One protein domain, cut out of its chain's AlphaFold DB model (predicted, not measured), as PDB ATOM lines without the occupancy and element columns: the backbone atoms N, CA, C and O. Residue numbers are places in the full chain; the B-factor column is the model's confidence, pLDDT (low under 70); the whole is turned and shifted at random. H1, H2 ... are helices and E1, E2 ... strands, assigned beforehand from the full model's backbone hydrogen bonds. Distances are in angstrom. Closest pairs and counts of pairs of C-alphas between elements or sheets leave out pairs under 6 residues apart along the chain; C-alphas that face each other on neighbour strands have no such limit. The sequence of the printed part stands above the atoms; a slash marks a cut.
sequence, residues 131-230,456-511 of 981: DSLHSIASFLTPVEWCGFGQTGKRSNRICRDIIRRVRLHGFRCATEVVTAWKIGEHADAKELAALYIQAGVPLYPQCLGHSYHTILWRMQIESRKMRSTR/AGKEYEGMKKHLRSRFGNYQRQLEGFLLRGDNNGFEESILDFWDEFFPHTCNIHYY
ATOM      1  N   ASP A 131      61.562 -28.817  14.745       54.53
ATOM      2  CA  ASP A 131      62.373 -27.597  14.685       54.53
ATOM      3  C   ASP A 131      63.509 -27.758  13.667       54.53
ATOM      4  O   ASP A 131      63.697 -26.907  12.804       54.53
ATOM      5  N   SER A 132      64.164 -28.927  13.645       62.44
ATOM      6  CA  SER A 132      65.137 -29.285  12.603       62.44
ATOM      7  C   SER A 132      64.504 -29.360  11.208       62.44
ATOM      8  O   SER A 132      65.164 -29.045  10.218       62.44
ATOM      9  N   LEU A 133      63.230 -29.758  11.098       64.31
ATOM     10  CA  LEU A 133      62.490 -29.722   9.832       64.31
ATOM     11  C   LEU A 133      62.113 -28.295   9.412       64.31
ATOM     12  O   LEU A 133      62.135 -28.023   8.213       64.31
ATOM     13  N   HIS A 134      61.822 -27.385  10.351       65.69
ATOM     14  CA  HIS A 134      61.682 -25.953  10.055       65.69
ATOM     15  C   HIS A 134      63.011 -25.368   9.580       65.69
ATOM     16  O   HIS A 134      63.022 -24.757   8.519       65.69
ATOM     17  N   SER A 135      64.134 -25.655  10.253       65.19
ATOM     18  CA  SER A 135      65.468 -25.222   9.803       65.19
ATOM     19  C   SER A 135      65.793 -25.725   8.390       65.19
ATOM     20  O   SER A 135      66.204 -24.954   7.529       65.19
ATOM     21  N   ILE A 136      65.564 -27.012   8.104       66.62
ATOM     22  CA  ILE A 136      65.790 -27.581   6.761       66.62
ATOM     23  C   ILE A 136      64.856 -26.944   5.717       66.62
ATOM     24  O   ILE A 136      65.259 -26.754   4.571       66.62
ATOM     25  N   ALA A 137      63.621 -26.598   6.090       66.06
ATOM     26  CA  ALA A 137      62.673 -25.945   5.194       66.06
ATOM     27  C   ALA A 137      62.904 -24.431   5.030       66.06
ATOM     28  O   ALA A 137      62.510 -23.893   4.000       66.06
ATOM     29  N   SER A 138      63.556 -23.744   5.975       62.72
ATOM     30  CA  SER A 138      63.891 -22.320   5.837       62.72
ATOM     31  C   SER A 138      65.026 -22.067   4.842       62.72
ATOM     32  O   SER A 138      65.062 -21.001   4.240       62.72
ATOM     33  N   PHE A 139      65.908 -23.050   4.616       59.72
ATOM     34  CA  PHE A 139      66.980 -22.970   3.611       59.72
ATOM     35  C   PHE A 139      66.543 -23.316   2.177       59.72
ATOM     36  O   PHE A 139      67.363 -23.232   1.269       59.72
ATOM     37  N   LEU A 140      65.298 -23.758   1.956       60.09
ATOM     38  CA  LEU A 140      64.844 -24.264   0.657       60.09
ATOM     39  C   LEU A 140      63.435 -23.765   0.324       60.09
ATOM     40  O   LEU A 140      62.446 -24.161   0.948       60.09
ATOM     41  N   THR A 141      63.324 -22.942  -0.719       55.81
ATOM     42  CA  THR A 141      62.034 -22.485  -1.246       55.81
ATOM     43  C   THR A 141      61.220 -23.654  -1.821       55.81
ATOM     44  O   THR A 141      61.779 -24.671  -2.246       55.81
ATOM     45  N   PRO A 142      59.882 -23.529  -1.935       59.03
ATOM     46  CA  PRO A 142      59.055 -24.547  -2.588       59.03
ATOM     47  C   PRO A 142      59.481 -24.877  -4.032       59.03
ATOM     48  O   PRO A 142      59.214 -25.981  -4.506       59.03
ATOM     49  N   VAL A 143      60.154 -23.952  -4.729       58.12
ATOM     50  CA  VAL A 143      60.679 -24.160  -6.089       58.12
ATOM     51  C   VAL A 143      61.917 -25.065  -6.066       58.12
ATOM     52  O   VAL A 143      61.999 -26.006  -6.855       58.12
ATOM     53  N   GLU A 144      62.835 -24.855  -5.124       65.25
ATOM     54  CA  GLU A 144      64.027 -25.697  -4.948       65.25
ATOM     55  C   GLU A 144      63.655 -27.096  -4.443       65.25
ATOM     56  O   GLU A 144      64.167 -28.092  -4.957       65.25
ATOM     57  N   TRP A 145      62.669 -27.204  -3.544       67.88
ATOM     58  CA  TRP A 145      62.065 -28.491  -3.183       67.88
ATOM     59  C   TRP A 145      61.429 -29.209  -4.381       67.88
ATOM     60  O   TRP A 145      61.530 -30.433  -4.488       67.88
ATOM     61  N   CYS A 146      60.787 -28.478  -5.300       60.91
ATOM     62  CA  CYS A 146      60.287 -29.050  -6.550       60.91
ATOM     63  C   CYS A 146      61.433 -29.535  -7.452       60.91
ATOM     64  O   CYS A 146      61.317 -30.626  -8.011       60.91
ATOM     65  N   GLY A 147      62.546 -28.797  -7.535       65.94
ATOM     66  CA  GLY A 147      63.776 -29.224  -8.218       65.94
ATOM     67  C   GLY A 147      64.367 -30.505  -7.619       65.94
ATOM     68  O   GLY A 147      64.547 -31.497  -8.325       65.94
ATOM     69  N   PHE A 148      64.550 -30.555  -6.297       65.50
ATOM     70  CA  PHE A 148      64.973 -31.771  -5.587       65.50
ATOM     71  C   PHE A 148      63.978 -32.927  -5.797       65.50
ATOM     72  O   PHE A 148      64.360 -34.090  -5.947       65.50
ATOM     73  N   GLY A 149      62.686 -32.608  -5.906       60.53
ATOM     74  CA  GLY A 149      61.615 -33.533  -6.263       60.53
ATOM     75  C   GLY A 149      61.682 -34.098  -7.690       60.53
ATOM     76  O   GLY A 149      61.019 -35.104  -7.947       60.53
ATOM     77  N   GLN A 150      62.471 -33.534  -8.610       65.44
ATOM     78  CA  GLN A 150      62.675 -34.105  -9.951       65.44
ATOM     79  C   GLN A 150      63.667 -35.281  -9.937       65.44
ATOM     80  O   GLN A 150      63.587 -36.149 -10.804       65.44
ATOM     81  N   THR A 151      64.524 -35.391  -8.910       71.12
ATOM     82  CA  THR A 151      65.522 -36.479  -8.777       71.12
ATOM     83  C   THR A 151      64.913 -37.882  -8.673       71.12
ATOM     84  O   THR A 151      65.571 -38.871  -8.989       71.12
ATOM     85  N   GLY A 152      63.655 -38.006  -8.235       74.50
ATOM     86  CA  GLY A 152      62.966 -39.292  -8.203       74.50
ATOM     87  C   GLY A 152      61.672 -39.311  -7.392       74.50
ATOM     88  O   GLY A 152      61.489 -38.570  -6.427       74.50
ATOM     89  N   LYS A 153      60.768 -40.237  -7.744       73.88
ATOM     90  CA  LYS A 153      59.420 -40.362  -7.148       73.88
ATOM     91  C   LYS A 153      59.424 -40.547  -5.618       73.88
ATOM     92  O   LYS A 153      58.486 -40.101  -4.958       73.88
ATOM     93  N   ARG A 154      60.460 -41.181  -5.045       70.56
ATOM     94  CA  ARG A 154      60.616 -41.358  -3.585       70.56
ATOM     95  C   ARG A 154      61.036 -40.054  -2.902       70.56
ATOM     96  O   ARG A 154      60.378 -39.660  -1.942       70.56
ATOM     97  N   SER A 155      62.052 -39.369  -3.431       70.94
ATOM     98  CA  SER A 155      62.490 -38.041  -2.977       70.94
ATOM     99  C   SER A 155      61.326 -37.050  -3.016       70.94
ATOM    100  O   SER A 155      61.016 -36.420  -2.013       70.94
ATOM    101  N   ASN A 156      60.599 -37.009  -4.138       73.50
ATOM    102  CA  ASN A 156      59.441 -36.144  -4.360       73.50
ATOM    103  C   ASN A 156      58.330 -36.316  -3.306       73.50
ATOM    104  O   ASN A 156      57.773 -35.328  -2.829       73.50
ATOM    105  N   ARG A 157      58.017 -37.565  -2.917       74.25
ATOM    106  CA  ARG A 157      57.058 -37.841  -1.834       74.25
ATOM    107  C   ARG A 157      57.576 -37.305  -0.499       74.25
ATOM    108  O   ARG A 157      56.851 -36.581   0.168       74.25
ATOM    109  N   ILE A 158      58.831 -37.598  -0.158       74.38
ATOM    110  CA  ILE A 158      59.440 -37.184   1.115       74.38
ATOM    111  C   ILE A 158      59.517 -35.653   1.229       74.38
ATOM    112  O   ILE A 158      59.168 -35.113   2.274       74.38
ATOM    113  N   CYS A 159      59.860 -34.942   0.151       74.62
ATOM    114  CA  CYS A 159      59.841 -33.474   0.110       74.62
ATOM    115  C   CYS A 159      58.428 -32.926   0.373       74.62
ATOM    116  O   CYS A 159      58.249 -32.047   1.213       74.62
ATOM    117  N   ARG A 160      57.402 -33.493  -0.281       74.69
ATOM    118  CA  ARG A 160      56.001 -33.116  -0.029       74.69
ATOM    119  C   ARG A 160      55.544 -33.435   1.394       74.69
ATOM    120  O   ARG A 160      54.815 -32.631   1.967       74.69
ATOM    121  N   ASP A 161      55.990 -34.541   1.984       75.06
ATOM    122  CA  ASP A 161      55.675 -34.897   3.374       75.06
ATOM    123  C   ASP A 161      56.361 -33.957   4.388       75.06
ATOM    124  O   ASP A 161      55.739 -33.591   5.387       75.06
ATOM    125  N   ILE A 162      57.595 -33.500   4.120       74.44
ATOM    126  CA  ILE A 162      58.294 -32.470   4.919       74.44
ATOM    127  C   ILE A 162      57.539 -31.140   4.841       74.44
ATOM    128  O   ILE A 162      57.109 -30.627   5.873       74.44
ATOM    129  N   ILE A 163      57.298 -30.629   3.626       76.19
ATOM    130  CA  ILE A 163      56.557 -29.378   3.390       76.19
ATOM    131  C   ILE A 163      55.180 -29.437   4.059       76.19
ATOM    132  O   ILE A 163      54.780 -28.490   4.734       76.19
ATOM    133  N   ARG A 164      54.469 -30.565   3.933       77.94
ATOM    134  CA  ARG A 164      53.164 -30.782   4.568       77.94
ATOM    135  C   ARG A 164      53.248 -30.713   6.092       77.94
ATOM    136  O   ARG A 164      52.392 -30.074   6.693       77.94
ATOM    137  N   ARG A 165      54.251 -31.328   6.727       73.25
ATOM    138  CA  ARG A 165      54.435 -31.258   8.191       73.25
ATOM    139  C   ARG A 165      54.785 -29.848   8.663       73.25
ATOM    140  O   ARG A 165      54.115 -29.342   9.556       73.25
ATOM    141  N   VAL A 166      55.776 -29.217   8.037       73.88
ATOM    142  CA  VAL A 166      56.246 -27.854   8.348       73.88
ATOM    143  C   VAL A 166      55.106 -26.839   8.228       73.88
ATOM    144  O   VAL A 166      54.808 -26.113   9.175       73.88
ATOM    145  N   ARG A 167      54.389 -26.846   7.100       79.12
ATOM    146  CA  ARG A 167      53.310 -25.887   6.838       79.12
ATOM    147  C   ARG A 167      52.056 -26.131   7.683       79.12
ATOM    148  O   ARG A 167      51.425 -25.172   8.117       79.12
ATOM    149  N   LEU A 168      51.710 -27.388   7.978       76.25
ATOM    150  CA  LEU A 168      50.618 -27.688   8.916       76.25
ATOM    151  C   LEU A 168      51.003 -27.418  10.379       76.25
ATOM    152  O   LEU A 168      50.106 -27.202  11.188       76.25
ATOM    153  N   HIS A 169      52.295 -27.392  10.726       73.94
ATOM    154  CA  HIS A 169      52.745 -26.890  12.025       73.94
ATOM    155  C   HIS A 169      52.598 -25.374  12.119       73.94
ATOM    156  O   HIS A 169      51.994 -24.893  13.071       73.94
ATOM    157  N   GLY A 170      53.044 -24.630  11.098       72.50
ATOM    158  CA  GLY A 170      52.851 -23.178  11.041       72.50
ATOM    159  C   GLY A 170      51.385 -22.769  11.174       72.50
ATOM    160  O   GLY A 170      51.062 -21.874  11.951       72.50
ATOM    161  N   PHE A 171      50.474 -23.517  10.543       79.75
ATOM    162  CA  PHE A 171      49.037 -23.334  10.750       79.75
ATOM    163  C   PHE A 171      48.571 -23.611  12.198       79.75
ATOM    164  O   PHE A 171      47.703 -22.903  12.697       79.75
ATOM    165  N   ARG A 172      49.138 -24.598  12.908       69.44
ATOM    166  CA  ARG A 172      48.778 -24.888  14.316       69.44
ATOM    167  C   ARG A 172      49.248 -23.788  15.264       69.44
ATOM    168  O   ARG A 172      48.428 -23.247  16.002       69.44
ATOM    169  N   CYS A 173      50.508 -23.377  15.150       71.69
ATOM    170  CA  CYS A 173      51.053 -22.235  15.882       71.69
ATOM    171  C   CYS A 173      50.244 -20.949  15.609       71.69
ATOM    172  O   CYS A 173      49.955 -20.180  16.525       71.69
ATOM    173  N   ALA A 174      49.775 -20.752  14.369       75.56
ATOM    174  CA  ALA A 174      48.868 -19.659  14.021       75.56
ATOM    175  C   ALA A 174      47.496 -19.781  14.717       75.56
ATOM    176  O   ALA A 174      46.957 -18.775  15.179       75.56
ATOM    177  N   THR A 175      46.933 -20.990  14.860       75.62
ATOM    178  CA  THR A 175      45.691 -21.185  15.633       75.62
ATOM    179  C   THR A 175      45.855 -20.916  17.129       75.62
ATOM    180  O   THR A 175      44.936 -20.365  17.726       75.62
ATOM    181  N   GLU A 176      47.011 -21.220  17.726       67.31
ATOM    182  CA  GLU A 176      47.305 -20.925  19.140       67.31
ATOM    183  C   GLU A 176      47.357 -19.413  19.396       67.31
ATOM    184  O   GLU A 176      46.625 -18.895  20.245       67.31
ATOM    185  N   VAL A 177      48.123 -18.694  18.570       72.44
ATOM    186  CA  VAL A 177      48.186 -17.225  18.536       72.44
ATOM    187  C   VAL A 177      46.787 -16.603  18.401       72.44
ATOM    188  O   VAL A 177      46.433 -15.675  19.131       72.44
ATOM    189  N   VAL A 178      45.949 -17.144  17.509       75.25
ATOM    190  CA  VAL A 178      44.554 -16.703  17.346       75.25
ATOM    191  C   VAL A 178      43.681 -17.045  18.559       75.25
ATOM    192  O   VAL A 178      42.749 -16.292  18.854       75.25
ATOM    193  N   THR A 179      43.949 -18.131  19.293       69.00
ATOM    194  CA  THR A 179      43.203 -18.425  20.528       69.00
ATOM    195  C   THR A 179      43.519 -17.441  21.646       69.00
ATOM    196  O   THR A 179      42.565 -16.864  22.162       69.00
ATOM    197  N   ALA A 180      44.791 -17.143  21.940       63.91
ATOM    198  CA  ALA A 180      45.162 -16.091  22.900       63.91
ATOM    199  C   ALA A 180      44.525 -14.739  22.513       63.91
ATOM    200  O   ALA A 180      43.842 -14.087  23.308       63.91
ATOM    201  N   TRP A 181      44.597 -14.389  21.221       75.56
ATOM    202  CA  TRP A 181      43.953 -13.195  20.672       75.56
ATOM    203  C   TRP A 181      42.426 -13.145  20.882       75.56
ATOM    204  O   TRP A 181      41.863 -12.065  21.064       75.56
ATOM    205  N   LYS A 182      41.736 -14.295  20.850       69.56
ATOM    206  CA  LYS A 182      40.282 -14.394  21.087       69.56
ATOM    207  C   LYS A 182      39.889 -14.548  22.554       69.56
ATOM    208  O   LYS A 182      38.722 -14.324  22.865       69.56
ATOM    209  N   ILE A 183      40.827 -14.893  23.431       66.44
ATOM    210  CA  ILE A 183      40.656 -14.860  24.891       66.44
ATOM    211  C   ILE A 183      40.745 -13.409  25.403       66.44
ATOM    212  O   ILE A 183      40.030 -13.040  26.331       66.44
ATOM    213  N   GLY A 184      41.545 -12.569  24.735       64.19
ATOM    214  CA  GLY A 184      41.787 -11.161  25.086       64.19
ATOM    215  C   GLY A 184      43.232 -10.879  25.513       64.19
ATOM    216  O   GLY A 184      43.589  -9.730  25.773       64.19
ATOM    217  N   GLU A 185      44.075 -11.913  25.530       65.50
ATOM    218  CA  GLU A 185      45.506 -11.891  25.858       65.50
ATOM    219  C   GLU A 185      46.307 -11.333  24.659       65.50
ATOM    220  O   GLU A 185      47.086 -12.000  23.980       65.50
ATOM    221  N   HIS A 186      46.041 -10.061  24.330       75.25
ATOM    222  CA  HIS A 186      46.582  -9.359  23.157       75.25
ATOM    223  C   HIS A 186      48.080  -9.011  23.254       75.25
ATOM    224  O   HIS A 186      48.632  -8.485  22.280       75.25
ATOM    225  N   ALA A 187      48.710  -9.219  24.413       63.38
ATOM    226  CA  ALA A 187      50.157  -9.113  24.591       63.38
ATOM    227  C   ALA A 187      50.811 -10.447  24.210       63.38
ATOM    228  O   ALA A 187      51.584 -10.508  23.256       63.38
ATOM    229  N   ASP A 188      50.376 -11.524  24.854       61.44
ATOM    230  CA  ASP A 188      50.905 -12.881  24.701       61.44
ATOM    231  C   ASP A 188      50.659 -13.417  23.281       61.44
ATOM    232  O   ASP A 188      51.533 -14.032  22.680       61.44
ATOM    233  N   ALA A 189      49.533 -13.059  22.653       70.38
ATOM    234  CA  ALA A 189      49.292 -13.338  21.234       70.38
ATOM    235  C   ALA A 189      50.342 -12.710  20.288       70.38
ATOM    236  O   ALA A 189      50.656 -13.296  19.252       70.38
ATOM    237  N   LYS A 190      50.891 -11.531  20.621       75.19
ATOM    238  CA  LYS A 190      51.969 -10.883  19.844       75.19
ATOM    239  C   LYS A 190      53.325 -11.507  20.165       75.19
ATOM    240  O   LYS A 190      54.116 -11.721  19.253       75.19
ATOM    241  N   GLU A 191      53.564 -11.820  21.434       69.25
ATOM    242  CA  GLU A 191      54.772 -12.490  21.924       69.25
ATOM    243  C   GLU A 191      54.945 -13.871  21.263       69.25
ATOM    244  O   GLU A 191      55.945 -14.112  20.587       69.25
ATOM    245  N   LEU A 192      53.919 -14.728  21.323       67.44
ATOM    246  CA  LEU A 192      53.873 -16.037  20.656       67.44
ATOM    247  C   LEU A 192      54.084 -15.921  19.138       67.44
ATOM    248  O   LEU A 192      54.844 -16.692  18.551       67.44
ATOM    249  N   ALA A 193      53.442 -14.944  18.489       74.75
ATOM    250  CA  ALA A 193      53.625 -14.707  17.059       74.75
ATOM    251  C   ALA A 193      55.064 -14.291  16.718       74.75
ATOM    252  O   ALA A 193      55.603 -14.735  15.705       74.75
ATOM    253  N   ALA A 194      55.698 -13.473  17.564       69.81
ATOM    254  CA  ALA A 194      57.085 -13.070  17.390       69.81
ATOM    255  C   ALA A 194      58.050 -14.254  17.579       69.81
ATOM    256  O   ALA A 194      58.873 -14.500  16.695       69.81
ATOM    257  N   LEU A 195      57.901 -15.016  18.669       68.75
ATOM    258  CA  LEU A 195      58.729 -16.183  19.000       68.75
ATOM    259  C   LEU A 195      58.682 -17.253  17.899       68.75
ATOM    260  O   LEU A 195      59.724 -17.708  17.429       68.75
ATOM    261  N   TYR A 196      57.486 -17.618  17.425       69.81
ATOM    262  CA  TYR A 196      57.345 -18.624  16.371       69.81
ATOM    263  C   TYR A 196      57.982 -18.193  15.046       69.81
ATOM    264  O   TYR A 196      58.627 -19.005  14.383       69.81
ATOM    265  N   ILE A 197      57.852 -16.923  14.660       71.44
ATOM    266  CA  ILE A 197      58.446 -16.435  13.409       71.44
ATOM    267  C   ILE A 197      59.971 -16.266  13.551       71.44
ATOM    268  O   ILE A 197      60.694 -16.548  12.598       71.44
ATOM    269  N   GLN A 198      60.478 -15.913  14.739       65.44
ATOM    270  CA  GLN A 198      61.915 -15.945  15.053       65.44
ATOM    271  C   GLN A 198      62.489 -17.372  14.979       65.44
ATOM    272  O   GLN A 198      63.602 -17.559  14.495       65.44
ATOM    273  N   ALA A 199      61.710 -18.388  15.366       62.91
ATOM    274  CA  ALA A 199      62.034 -19.805  15.182       62.91
ATOM    275  C   ALA A 199      61.843 -20.318  13.731       62.91
ATOM    276  O   ALA A 199      61.917 -21.521  13.481       62.91
ATOM    277  N   GLY A 200      61.578 -19.431  12.762       65.81
ATOM    278  CA  GLY A 200      61.421 -19.773  11.344       65.81
ATOM    279  C   GLY A 200      60.084 -20.426  10.973       65.81
ATOM    280  O   GLY A 200      59.918 -20.873   9.836       65.81
ATOM    281  N   VAL A 201      59.114 -20.487  11.892       72.00
ATOM    282  CA  VAL A 201      57.827 -21.156  11.662       72.00
ATOM    283  C   VAL A 201      56.948 -20.319  10.710       72.00
ATOM    284  O   VAL A 201      56.648 -19.157  11.007       72.00
ATOM    285  N   PRO A 202      56.457 -20.882   9.586       70.81
ATOM    286  CA  PRO A 202      55.659 -20.141   8.610       70.81
ATOM    287  C   PRO A 202      54.202 -19.957   9.079       70.81
ATOM    288  O   PRO A 202      53.301 -20.684   8.658       70.81
ATOM    289  N   LEU A 203      53.965 -18.972   9.955       74.69
ATOM    290  CA  LEU A 203      52.617 -18.544  10.376       74.69
ATOM    291  C   LEU A 203      51.840 -17.807   9.267       74.69
ATOM    292  O   LEU A 203      50.611 -17.747   9.289       74.69
ATOM    293  N   TYR A 204      52.567 -17.213   8.322       76.44
ATOM    294  CA  TYR A 204      52.076 -16.414   7.198       76.44
ATOM    295  C   TYR A 204      52.764 -16.895   5.913       76.44
ATOM    296  O   TYR A 204      53.859 -17.467   6.004       76.44
ATOM    297  N   PRO A 205      52.213 -16.601   4.724       68.88
ATOM    298  CA  PRO A 205      52.961 -16.733   3.483       68.88
ATOM    299  C   PRO A 205      54.273 -15.949   3.527       68.88
ATOM    300  O   PRO A 205      54.370 -14.887   4.152       68.88
ATOM    301  N   GLN A 206      55.281 -16.454   2.818       58.09
ATOM    302  CA  GLN A 206      56.574 -15.788   2.667       58.09
ATOM    303  C   GLN A 206      56.468 -14.600   1.695       58.09
ATOM    304  O   GLN A 206      56.958 -14.640   0.568       58.09
ATOM    305  N   CYS A 207      55.849 -13.508   2.155       51.16
ATOM    306  CA  CYS A 207      56.137 -12.172   1.638       51.16
ATOM    307  C   CYS A 207      57.640 -11.928   1.835       51.16
ATOM    308  O   CYS A 207      58.120 -12.039   2.965       51.16
ATOM    309  N   LEU A 208      58.364 -11.656   0.747       46.91
ATOM    310  CA  LEU A 208      59.830 -11.635   0.676       46.91
ATOM    311  C   LEU A 208      60.438 -10.584   1.626       46.91
ATOM    312  O   LEU A 208      60.667  -9.457   1.225       46.91
ATOM    313  N   GLY A 209      60.668 -10.968   2.889       48.62
ATOM    314  CA  GLY A 209      61.230 -10.131   3.958       48.62
ATOM    315  C   GLY A 209      60.277  -9.731   5.102       48.62
ATOM    316  O   GLY A 209      60.744  -9.163   6.090       48.62
ATOM    317  N   HIS A 210      58.959  -9.988   5.017       55.34
ATOM    318  CA  HIS A 210      57.975  -9.134   5.730       55.34
ATOM    319  C   HIS A 210      56.794  -9.828   6.441       55.34
ATOM    320  O   HIS A 210      55.903  -9.154   6.973       55.34
ATOM    321  N   SER A 211      56.777 -11.162   6.514       59.16
ATOM    322  CA  SER A 211      55.732 -11.932   7.219       59.16
ATOM    323  C   SER A 211      55.582 -11.542   8.703       59.16
ATOM    324  O   SER A 211      54.466 -11.301   9.163       59.16
ATOM    325  N   TYR A 212      56.706 -11.404   9.419       65.44
ATOM    326  CA  TYR A 212      56.786 -10.977  10.826       65.44
ATOM    327  C   TYR A 212      56.069  -9.641  11.075       65.44
ATOM    328  O   TYR A 212      55.121  -9.560  11.857       65.44
ATOM    329  N   HIS A 213      56.498  -8.594  10.362       69.94
ATOM    330  CA  HIS A 213      55.976  -7.242  10.551       69.94
ATOM    331  C   HIS A 213      54.503  -7.133  10.154       69.94
ATOM    332  O   HIS A 213      53.749  -6.455  10.850       69.94
ATOM    333  N   THR A 214      54.068  -7.876   9.128       77.12
ATOM    334  CA  THR A 214      52.654  -7.927   8.733       77.12
ATOM    335  C   THR A 214      51.750  -8.382   9.885       77.12
ATOM    336  O   THR A 214      50.802  -7.678  10.223       77.12
ATOM    337  N   ILE A 215      52.018  -9.543  10.501       78.81
ATOM    338  CA  ILE A 215      51.139 -10.089  11.553       78.81
ATOM    339  C   ILE A 215      51.097  -9.157  12.771       78.81
ATOM    340  O   ILE A 215      50.011  -8.814  13.249       78.81
ATOM    341  N   LEU A 216      52.261  -8.714  13.256       78.38
ATOM    342  CA  LEU A 216      52.343  -7.911  14.479       78.38
ATOM    343  C   LEU A 216      51.721  -6.517  14.312       78.38
ATOM    344  O   LEU A 216      51.032  -6.052  15.222       78.38
ATOM    345  N   TRP A 217      51.880  -5.882  13.146       79.06
ATOM    346  CA  TRP A 217      51.217  -4.612  12.836       79.06
ATOM    347  C   TRP A 217      49.688  -4.763  12.809       79.06
ATOM    348  O   TRP A 217      48.983  -3.969  13.439       79.06
ATOM    349  N   ARG A 218      49.163  -5.832  12.179       82.19
ATOM    350  CA  ARG A 218      47.715  -6.117  12.148       82.19
ATOM    351  C   ARG A 218      47.162  -6.271  13.568       82.19
ATOM    352  O   ARG A 218      46.204  -5.591  13.935       82.19
ATOM    353  N   MET A 219      47.830  -7.061  14.413       83.81
ATOM    354  CA  MET A 219      47.498  -7.180  15.840       83.81
ATOM    355  C   MET A 219      47.596  -5.848  16.596       83.81
ATOM    356  O   MET A 219      46.784  -5.574  17.480       83.81
ATOM    357  N   GLN A 220      48.585  -5.003  16.300       80.75
ATOM    358  CA  GLN A 220      48.750  -3.719  16.979       80.75
ATOM    359  C   GLN A 220      47.556  -2.791  16.711       80.75
ATOM    360  O   GLN A 220      46.972  -2.279  17.670       80.75
ATOM    361  N   ILE A 221      47.134  -2.644  15.453       77.56
ATOM    362  CA  ILE A 221      45.989  -1.800  15.076       77.56
ATOM    363  C   ILE A 221      44.668  -2.335  15.636       77.56
ATOM    364  O   ILE A 221      43.921  -1.586  16.269       77.56
ATOM    365  N   GLU A 222      44.401  -3.630  15.484       84.06
ATOM    366  CA  GLU A 222      43.173  -4.247  15.999       84.06
ATOM    367  C   GLU A 222      43.099  -4.115  17.540       84.06
ATOM    368  O   GLU A 222      42.042  -3.793  18.085       84.06
ATOM    369  N   SER A 223      44.234  -4.229  18.253       81.69
ATOM    370  CA  SER A 223      44.282  -4.053  19.719       81.69
ATOM    371  C   SER A 223      44.048  -2.608  20.178       81.69
ATOM    372  O   SER A 223      43.479  -2.400  21.250       81.69
ATOM    373  N   ARG A 224      44.437  -1.603  19.376       78.12
ATOM    374  CA  ARG A 224      44.115  -0.188  19.641       78.12
ATOM    375  C   ARG A 224      42.611   0.058  19.492       78.12
ATOM    376  O   ARG A 224      41.996   0.669  20.365       78.12
ATOM    377  N   LYS A 225      41.995  -0.489  18.439       71.56
ATOM    378  CA  LYS A 225      40.550  -0.358  18.200       71.56
ATOM    379  C   LYS A 225      39.682  -0.975  19.289       71.56
ATOM    380  O   LYS A 225      38.763  -0.311  19.759       71.56
ATOM    381  N   MET A 226      39.993  -2.199  19.727       72.25
ATOM    382  CA  MET A 226      39.214  -2.881  20.772       72.25
ATOM    383  C   MET A 226      39.217  -2.138  22.119       72.25
ATOM    384  O   MET A 226      38.316  -2.350  22.929       72.25
ATOM    385  N   ARG A 227      40.189  -1.242  22.350       66.81
ATOM    386  CA  ARG A 227      40.218  -0.329  23.503       66.81
ATOM    387  C   ARG A 227      39.306   0.875  23.288       66.81
ATOM    388  O   ARG A 227      38.428   1.106  24.110       66.81
ATOM    389  N   SER A 228      39.440   1.571  22.157       63.66
ATOM    390  CA  SER A 228      38.584   2.716  21.796       63.66
ATOM    391  C   SER A 228      37.084   2.373  21.876       63.66
ATOM    392  O   SER A 228      36.335   3.057  22.570       63.66
ATOM    393  N   THR A 229      36.661   1.238  21.304       60.16
ATOM    394  CA  THR A 229      35.255   0.778  21.341       60.16
ATOM    395  C   THR A 229      34.781   0.259  22.705       60.16
ATOM    396  O   THR A 229      33.604  -0.072  22.863       60.16
ATOM    397  N   ARG A 230      35.694   0.108  23.672       57.34
ATOM    398  CA  ARG A 230      35.398  -0.263  25.064       57.34
ATOM    399  C   ARG A 230      35.373   0.967  25.974       57.34
ATOM    400  O   ARG A 230      34.581   0.982  26.906       57.34
ATOM    401  N   ALA A 456      29.686 -17.702  32.453       41.16
ATOM    402  CA  ALA A 456      30.795 -17.363  31.554       41.16
ATOM    403  C   ALA A 456      31.512 -18.606  30.988       41.16
ATOM    404  O   ALA A 456      31.800 -18.671  29.795       41.16
ATOM    405  N   GLY A 457      31.718 -19.644  31.810       45.78
ATOM    406  CA  GLY A 457      32.353 -20.893  31.368       45.78
ATOM    407  C   GLY A 457      31.601 -21.627  30.244       45.78
ATOM    408  O   GLY A 457      32.229 -22.278  29.409       45.78
ATOM    409  N   LYS A 458      30.268 -21.494  30.163       48.16
ATOM    410  CA  LYS A 458      29.465 -22.120  29.092       48.16
ATOM    411  C   LYS A 458      29.594 -21.377  27.766       48.16
ATOM    412  O   LYS A 458      29.674 -22.016  26.719       48.16
ATOM    413  N   GLU A 459      29.633 -20.049  27.811       50.91
ATOM    414  CA  GLU A 459      29.852 -19.208  26.629       50.91
ATOM    415  C   GLU A 459      31.279 -19.393  26.100       50.91
ATOM    416  O   GLU A 459      31.477 -19.597  24.902       50.91
ATOM    417  N   TYR A 460      32.259 -19.450  27.006       51.56
ATOM    418  CA  TYR A 460      33.668 -19.682  26.696       51.56
ATOM    419  C   TYR A 460      33.926 -21.041  26.020       51.56
ATOM    420  O   TYR A 460      34.561 -21.100  24.964       51.56
ATOM    421  N   GLU A 461      33.383 -22.141  26.553       55.09
ATOM    422  CA  GLU A 461      33.554 -23.460  25.922       55.09
ATOM    423  C   GLU A 461      32.710 -23.602  24.636       55.09
ATOM    424  O   GLU A 461      33.103 -24.302  23.698       55.09
ATOM    425  N   GLY A 462      31.603 -22.855  24.520       53.62
ATOM    426  CA  GLY A 462      30.884 -22.655  23.258       53.62
ATOM    427  C   GLY A 462      31.745 -21.965  22.190       53.62
ATOM    428  O   GLY A 462      31.836 -22.454  21.060       53.62
ATOM    429  N   MET A 463      32.444 -20.886  22.559       59.44
ATOM    430  CA  MET A 463      33.387 -20.173  21.692       59.44
ATOM    431  C   MET A 463      34.555 -21.072  21.264       59.44
ATOM    432  O   MET A 463      34.831 -21.176  20.067       59.44
ATOM    433  N   LYS A 464      35.192 -21.793  22.195       54.72
ATOM    434  CA  LYS A 464      36.240 -22.783  21.875       54.72
ATOM    435  C   LYS A 464      35.748 -23.855  20.904       54.72
ATOM    436  O   LYS A 464      36.464 -24.206  19.969       54.72
ATOM    437  N   LYS A 465      34.529 -24.377  21.087       60.91
ATOM    438  CA  LYS A 465      33.928 -25.368  20.179       60.91
ATOM    439  C   LYS A 465      33.703 -24.798  18.772       60.91
ATOM    440  O   LYS A 465      33.938 -25.505  17.792       60.91
ATOM    441  N   HIS A 466      33.294 -23.531  18.665       66.25
ATOM    442  CA  HIS A 466      33.179 -22.823  17.385       66.25
ATOM    443  C   HIS A 466      34.547 -22.639  16.713       66.25
ATOM    444  O   HIS A 466      34.711 -23.032  15.560       66.25
ATOM    445  N   LEU A 467      35.553 -22.144  17.445       63.56
ATOM    446  CA  LEU A 467      36.925 -21.971  16.950       63.56
ATOM    447  C   LEU A 467      37.537 -23.301  16.479       63.56
ATOM    448  O   LEU A 467      37.968 -23.390  15.331       63.56
ATOM    449  N   ARG A 468      37.457 -24.367  17.291       66.44
ATOM    450  CA  ARG A 468      37.845 -25.740  16.902       66.44
ATOM    451  C   ARG A 468      37.168 -26.161  15.582       66.44
ATOM    452  O   ARG A 468      37.831 -26.691  14.695       66.44
ATOM    453  N   SER A 469      35.875 -25.878  15.400       72.19
ATOM    454  CA  SER A 469      35.158 -26.190  14.150       72.19
ATOM    455  C   SER A 469      35.663 -25.390  12.936       72.19
ATOM    456  O   SER A 469      35.804 -25.952  11.849       72.19
ATOM    457  N   ARG A 470      35.996 -24.099  13.103       74.06
ATOM    458  CA  ARG A 470      36.572 -23.259  12.030       74.06
ATOM    459  C   ARG A 470      37.973 -23.729  11.645       74.06
ATOM    460  O   ARG A 470      38.229 -23.984  10.471       74.06
ATOM    461  N   PHE A 471      38.849 -23.937  12.625       79.94
ATOM    462  CA  PHE A 471      40.213 -24.425  12.405       79.94
ATOM    463  C   PHE A 471      40.224 -25.797  11.709       79.94
ATOM    464  O   PHE A 471      40.971 -26.001  10.753       79.94
ATOM    465  N   GLY A 472      39.315 -26.701  12.096       72.62
ATOM    466  CA  GLY A 472      39.106 -27.992  11.431       72.62
ATOM    467  C   GLY A 472      38.537 -27.906  10.003       72.62
ATOM    468  O   GLY A 472      38.568 -28.902   9.277       72.62
ATOM    469  N   ASN A 473      38.036 -26.749   9.558       81.94
ATOM    470  CA  ASN A 473      37.684 -26.503   8.155       81.94
ATOM    471  C   ASN A 473      38.910 -26.042   7.360       81.94
ATOM    472  O   ASN A 473      39.246 -26.680   6.359       81.94
ATOM    473  N   TYR A 474      39.613 -25.012   7.846       84.56
ATOM    474  CA  TYR A 474      40.844 -24.511   7.226       84.56
ATOM    475  C   TYR A 474      41.910 -25.609   7.110       84.56
ATOM    476  O   TYR A 474      42.434 -25.819   6.020       84.56
ATOM    477  N   GLN A 475      42.156 -26.403   8.162       81.31
ATOM    478  CA  GLN A 475      43.111 -27.519   8.096       81.31
ATOM    479  C   GLN A 475      42.773 -28.490   6.953       81.31
ATOM    480  O   GLN A 475      43.660 -28.876   6.198       81.31
ATOM    481  N   ARG A 476      41.495 -28.852   6.761       83.19
ATOM    482  CA  ARG A 476      41.079 -29.763   5.676       83.19
ATOM    483  C   ARG A 476      41.228 -29.143   4.284       83.19
ATOM    484  O   ARG A 476      41.545 -29.862   3.339       83.19
ATOM    485  N   GLN A 477      41.031 -27.831   4.149       86.19
ATOM    486  CA  GLN A 477      41.291 -27.108   2.900       86.19
ATOM    487  C   GLN A 477      42.792 -27.087   2.587       86.19
ATOM    488  O   GLN A 477      43.198 -27.568   1.528       86.19
ATOM    489  N   LEU A 478      43.610 -26.625   3.538       83.94
ATOM    490  CA  LEU A 478      45.074 -26.557   3.470       83.94
ATOM    491  C   LEU A 478      45.701 -27.927   3.167       83.94
ATOM    492  O   LEU A 478      46.531 -28.057   2.265       83.94
ATOM    493  N   GLU A 479      45.245 -28.984   3.842       81.75
ATOM    494  CA  GLU A 479      45.652 -30.360   3.550       81.75
ATOM    495  C   GLU A 479      45.286 -30.805   2.128       81.75
ATOM    496  O   GLU A 479      46.044 -31.571   1.528       81.75
ATOM    497  N   GLY A 480      44.157 -30.337   1.586       82.19
ATOM    498  CA  GLY A 480      43.730 -30.595   0.212       82.19
ATOM    499  C   GLY A 480      44.568 -29.850  -0.833       82.19
ATOM    500  O   GLY A 480      44.892 -30.430  -1.868       82.19
ATOM    501  N   PHE A 481      44.965 -28.604  -0.559       84.38
ATOM    502  CA  PHE A 481      45.886 -27.838  -1.405       84.38
ATOM    503  C   PHE A 481      47.272 -28.498  -1.467       84.38
ATOM    504  O   PHE A 481      47.774 -28.781  -2.556       84.38
ATOM    505  N   LEU A 482      47.824 -28.892  -0.313       79.94
ATOM    506  CA  LEU A 482      49.096 -29.625  -0.222       79.94
ATOM    507  C   LEU A 482      49.061 -30.995  -0.927       79.94
ATOM    508  O   LEU A 482      50.067 -31.417  -1.493       79.94
ATOM    509  N   LEU A 483      47.915 -31.689  -0.934       78.50
ATOM    510  CA  LEU A 483      47.745 -32.937  -1.697       78.50
ATOM    511  C   LEU A 483      47.719 -32.707  -3.217       78.50
ATOM    512  O   LEU A 483      48.220 -33.551  -3.961       78.50
ATOM    513  N   ARG A 484      47.170 -31.573  -3.676       79.75
ATOM    514  CA  ARG A 484      47.182 -31.163  -5.093       79.75
ATOM    515  C   ARG A 484      48.535 -30.606  -5.555       79.75
ATOM    516  O   ARG A 484      48.791 -30.611  -6.753       79.75
ATOM    517  N   GLY A 485      49.390 -30.158  -4.633       72.25
ATOM    518  CA  GLY A 485      50.607 -29.395  -4.950       72.25
ATOM    519  C   GLY A 485      50.334 -27.920  -5.271       72.25
ATOM    520  O   GLY A 485      51.181 -27.246  -5.849       72.25
ATOM    521  N   ASP A 486      49.149 -27.426  -4.911       76.62
ATOM    522  CA  ASP A 486      48.703 -26.056  -5.154       76.62
ATOM    523  C   ASP A 486      49.171 -25.148  -4.007       76.62
ATOM    524  O   ASP A 486      48.474 -24.947  -3.011       76.62
ATOM    525  N   ASN A 487      50.404 -24.650  -4.132       76.38
ATOM    526  CA  ASN A 487      51.009 -23.769  -3.132       76.38
ATOM    527  C   ASN A 487      50.293 -22.410  -3.061       76.38
ATOM    528  O   ASN A 487      50.118 -21.885  -1.967       76.38
ATOM    529  N   ASN A 488      49.829 -21.864  -4.190       74.00
ATOM    530  CA  ASN A 488      49.187 -20.545  -4.228       74.00
ATOM    531  C   ASN A 488      47.831 -20.570  -3.507       74.00
ATOM    532  O   ASN A 488      47.561 -19.707  -2.672       74.00
ATOM    533  N   GLY A 489      47.013 -21.599  -3.756       77.88
ATOM    534  CA  GLY A 489      45.768 -21.827  -3.023       77.88
ATOM    535  C   GLY A 489      45.990 -22.120  -1.534       77.88
ATOM    536  O   GLY A 489      45.151 -21.758  -0.710       77.88
ATOM    537  N   PHE A 490      47.135 -22.711  -1.165       83.50
ATOM    538  CA  PHE A 490      47.540 -22.853   0.234       83.50
ATOM    539  C   PHE A 490      47.858 -21.495   0.888       83.50
ATOM    540  O   PHE A 490      47.308 -21.214   1.952       83.50
ATOM    541  N   GLU A 491      48.686 -20.646   0.264       78.94
ATOM    542  CA  GLU A 491      49.024 -19.325   0.826       78.94
ATOM    543  C   GLU A 491      47.777 -18.446   0.976       78.94
ATOM    544  O   GLU A 491      47.509 -17.927   2.059       78.94
ATOM    545  N   GLU A 492      46.966 -18.335  -0.081       82.31
ATOM    546  CA  GLU A 492      45.720 -17.559  -0.069       82.31
ATOM    547  C   GLU A 492      44.737 -18.063   1.004       82.31
ATOM    548  O   GLU A 492      44.042 -17.256   1.616       82.31
ATOM    549  N   SER A 493      44.739 -19.366   1.316       86.75
ATOM    550  CA  SER A 493      43.938 -19.930   2.414       86.75
ATOM    551  C   SER A 493      44.456 -19.552   3.809       86.75
ATOM    552  O   SER A 493      43.651 -19.423   4.730       86.75
ATOM    553  N   ILE A 494      45.769 -19.349   3.991       83.56
ATOM    554  CA  ILE A 494      46.319 -18.777   5.235       83.56
ATOM    555  C   ILE A 494      45.983 -17.281   5.327       83.56
ATOM    556  O   ILE A 494      45.662 -16.790   6.409       83.56
ATOM    557  N   LEU A 495      45.979 -16.554   4.208       83.88
ATOM    558  CA  LEU A 495      45.545 -15.154   4.192       83.88
ATOM    559  C   LEU A 495      44.054 -15.018   4.522       83.88
ATOM    560  O   LEU A 495      43.698 -14.196   5.360       83.88
ATOM    561  N   ASP A 496      43.193 -15.869   3.955       86.25
ATOM    562  CA  ASP A 496      41.768 -15.925   4.306       86.25
ATOM    563  C   ASP A 496      41.515 -16.381   5.752       86.25
ATOM    564  O   ASP A 496      40.475 -16.044   6.313       86.25
ATOM    565  N   PHE A 497      42.442 -17.115   6.376       86.88
ATOM    566  CA  PHE A 497      42.408 -17.397   7.814       86.88
ATOM    567  C   PHE A 497      42.706 -16.131   8.632       86.88
ATOM    568  O   PHE A 497      41.906 -15.756   9.484       86.88
ATOM    569  N   TRP A 498      43.796 -15.408   8.360       85.75
ATOM    570  CA  TRP A 498      44.128 -14.194   9.124       85.75
ATOM    571  C   TRP A 498      43.161 -13.025   8.865       85.75
ATOM    572  O   TRP A 498      42.843 -12.275   9.789       85.75
ATOM    573  N   ASP A 499      42.626 -12.906   7.646       86.50
ATOM    574  CA  ASP A 499      41.579 -11.941   7.284       86.50
ATOM    575  C   ASP A 499      40.248 -12.186   8.027       86.50
ATOM    576  O   ASP A 499      39.480 -11.245   8.215       86.50
ATOM    577  N   GLU A 500      39.991 -13.410   8.513       86.62
ATOM    578  CA  GLU A 500      38.844 -13.735   9.379       86.62
ATOM    579  C   GLU A 500      39.003 -13.172  10.806       86.62
ATOM    580  O   GLU A 500      38.016 -12.807  11.454       86.62
ATOM    581  N   PHE A 501      40.241 -13.098  11.308       81.94
ATOM    582  CA  PHE A 501      40.542 -12.715  12.692       81.94
ATOM    583  C   PHE A 501      40.912 -11.241  12.870       81.94
ATOM    584  O   PHE A 501      40.653 -10.695  13.948       81.94
ATOM    585  N   PHE A 502      41.425 -10.601  11.816       85.50
ATOM    586  CA  PHE A 502      41.743  -9.173  11.760       85.50
ATOM    587  C   PHE A 502      40.931  -8.481  10.642       85.50
ATOM    588  O   PHE A 502      41.458  -8.256   9.544       85.50
ATOM    589  N   PRO A 503      39.631  -8.194  10.878       82.19
ATOM    590  CA  PRO A 503      38.712  -7.700   9.855       82.19
ATOM    591  C   PRO A 503      38.914  -6.220   9.502       82.19
ATOM    592  O   PRO A 503      38.550  -5.816   8.399       82.19
ATOM    593  N   HIS A 504      39.491  -5.401  10.387       77.38
ATOM    594  CA  HIS A 504      39.800  -4.000  10.084       77.38
ATOM    595  C   HIS A 504      41.072  -3.857   9.242       77.38
ATOM    596  O   HIS A 504      41.221  -2.873   8.526       77.38
ATOM    597  N   THR A 505      41.959  -4.852   9.291       81.00
ATOM    598  CA  THR A 505      43.194  -4.914   8.493       81.00
ATOM    599  C   THR A 505      43.164  -6.008   7.417       81.00
ATOM    600  O   THR A 505      44.207  -6.445   6.929       81.00
ATOM    601  N   CYS A 506      41.973  -6.491   7.043       82.25
ATOM    602  CA  CYS A 506      41.837  -7.562   6.058       82.25
ATOM    603  C   CYS A 506      42.327  -7.149   4.661       82.25
ATOM    604  O   CYS A 506      42.180  -5.999   4.241       82.25
ATOM    605  N   ASN A 507      42.847  -8.119   3.901       78.50
ATOM    606  CA  ASN A 507      43.436  -7.935   2.568       78.50
ATOM    607  C   ASN A 507      44.741  -7.103   2.548       78.50
ATOM    608  O   ASN A 507      45.107  -6.588   1.488       78.50
ATOM    609  N   ILE A 508      45.435  -6.971   3.686       74.94
ATOM    610  CA  ILE A 508      46.725  -6.269   3.805       74.94
ATOM    611  C   ILE A 508      47.875  -7.251   4.048       74.94
ATOM    612  O   ILE A 508      47.800  -8.156   4.891       74.94
ATOM    613  N   HIS A 509      48.983  -6.973   3.373       73.50
ATOM    614  CA  HIS A 509      50.325  -7.456   3.677       73.50
ATOM    615  C   HIS A 509      51.257  -6.243   3.813       73.50
ATOM    616  O   HIS A 509      50.876  -5.124   3.476       73.50
ATOM    617  N   TYR A 510      52.469  -6.435   4.318       63.53
ATOM    618  CA  TYR A 510      53.499  -5.393   4.335       63.53
ATOM    619  C   TYR A 510      54.699  -5.813   3.482       63.53
ATOM    620  O   TYR A 510      54.956  -7.009   3.330       63.53
ATOM    621  N   TYR A 511      55.430  -4.827   2.951       51.09
ATOM    622  CA  TYR A 511      56.754  -5.013   2.331       51.09
ATOM    623  C   TYR A 511      57.819  -4.078   2.960       51.09
ATOM    624  O   TYR A 511      58.744  -3.618   2.318       51.09
TER     625      TYR A 511
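AT A GLANCE: This is residues 131 to 230 and 456 to 511 of the 981 residues of the protein "Tubby-like transcription factor" of Phaeodactylum tricornutum (strain CCAP 1055/1) (UniProt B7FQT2). Long helices run nearly along one axis: H3 is the spine, the helical hairpin of H6 and H7 lies along one side of it, and the hairpin of H4 and H5 along another. The short H1 and H2 pack on the first half of H3, H1 crossing it steeply, and the link of residues 199 to 210 dips into the middle. The printed part has 156 residues, with seven named helices and then one named strand, E1, which pairs with no named strand; the class is mostly helix. The whole is compact, with a radius of gyration of the C-alphas of 16.7 A, but elongated, spanning 58 by 34 by 27 A.

IN THESE COORDINATES: H1, residues 131 to 138, begins with C-alpha 131 at (62.373, -27.597, 14.685). H2 is residues 142 to 148. H3, residues 153 to 183, measures 45.0 A from first to last C-alpha and ends with C-alpha 183 at (40.656, -14.860, 24.891). H4 is residues 188 to 198, and H5, residues 211 to 230, measures 29.5 A. After the cut, H6, residues 456 to 484, measures 42.4 A and H7, residues 487 to 501, 22.0 A. E1 is residues 508 to 510, with C-alpha 510 at (53.499, -5.393, 4.335).

HOW THE PARTS SIT: H3 is the hub, touching four helices. H1 touches its residues 162 to 166 alone, closest at the C-alphas of His 134 and Val 166, 6.0 A; at 72 degrees they are only just about perpendicular. H2 and H3 form a helical hairpin, closest at the C-alphas of Trp 145 and Cys 159, 6.4 A. H3 and H4 form another, closest at Val 177 and Ala 189, whose C-alphas are 4.9 A apart. H4 and H5 are a hairpin at a shallow tilt of 7 degrees, with the C-alphas of Lys 190 and Leu 216 closest, 6.1 A. H3, H6 and H7 make an up and down bundle, each running against the one before. H6 touches H3 with residues 471 to 482 alone, closest at the C-alphas of Arg 164 and Leu 482, 6.4 A. H6 and H7 are a hairpin, the C-alphas of Phe 481 and Phe 490 closest at 5.5 A. H3 and H7 are close but not clearly touching, and H5 and H7 are near each other. The closest C-alphas of H5 and E1, those of Thr 214 and Tyr 510, are 5.1 A apart. Each O i to N i+4 pair is within hydrogen-bond range in H1, H2, H3 and H4, against 14 of 16 in H5, 24 of 25 in H6 and 10 of 11 in H7.

THE WHOLE: The two C-alphas farthest apart, those of Gly 152 and Arg 230, are 58.2 A apart. Residues 231 to 455 are not printed, and C-alphas 230 and 456 are 18.9 A apart across this cut. The link from H4 to H5 is long. The mean pLDDT of the printed part is 70.9, and 66 residues are under 70, among them 131 to 150, 205 to 213 and 456 to 468.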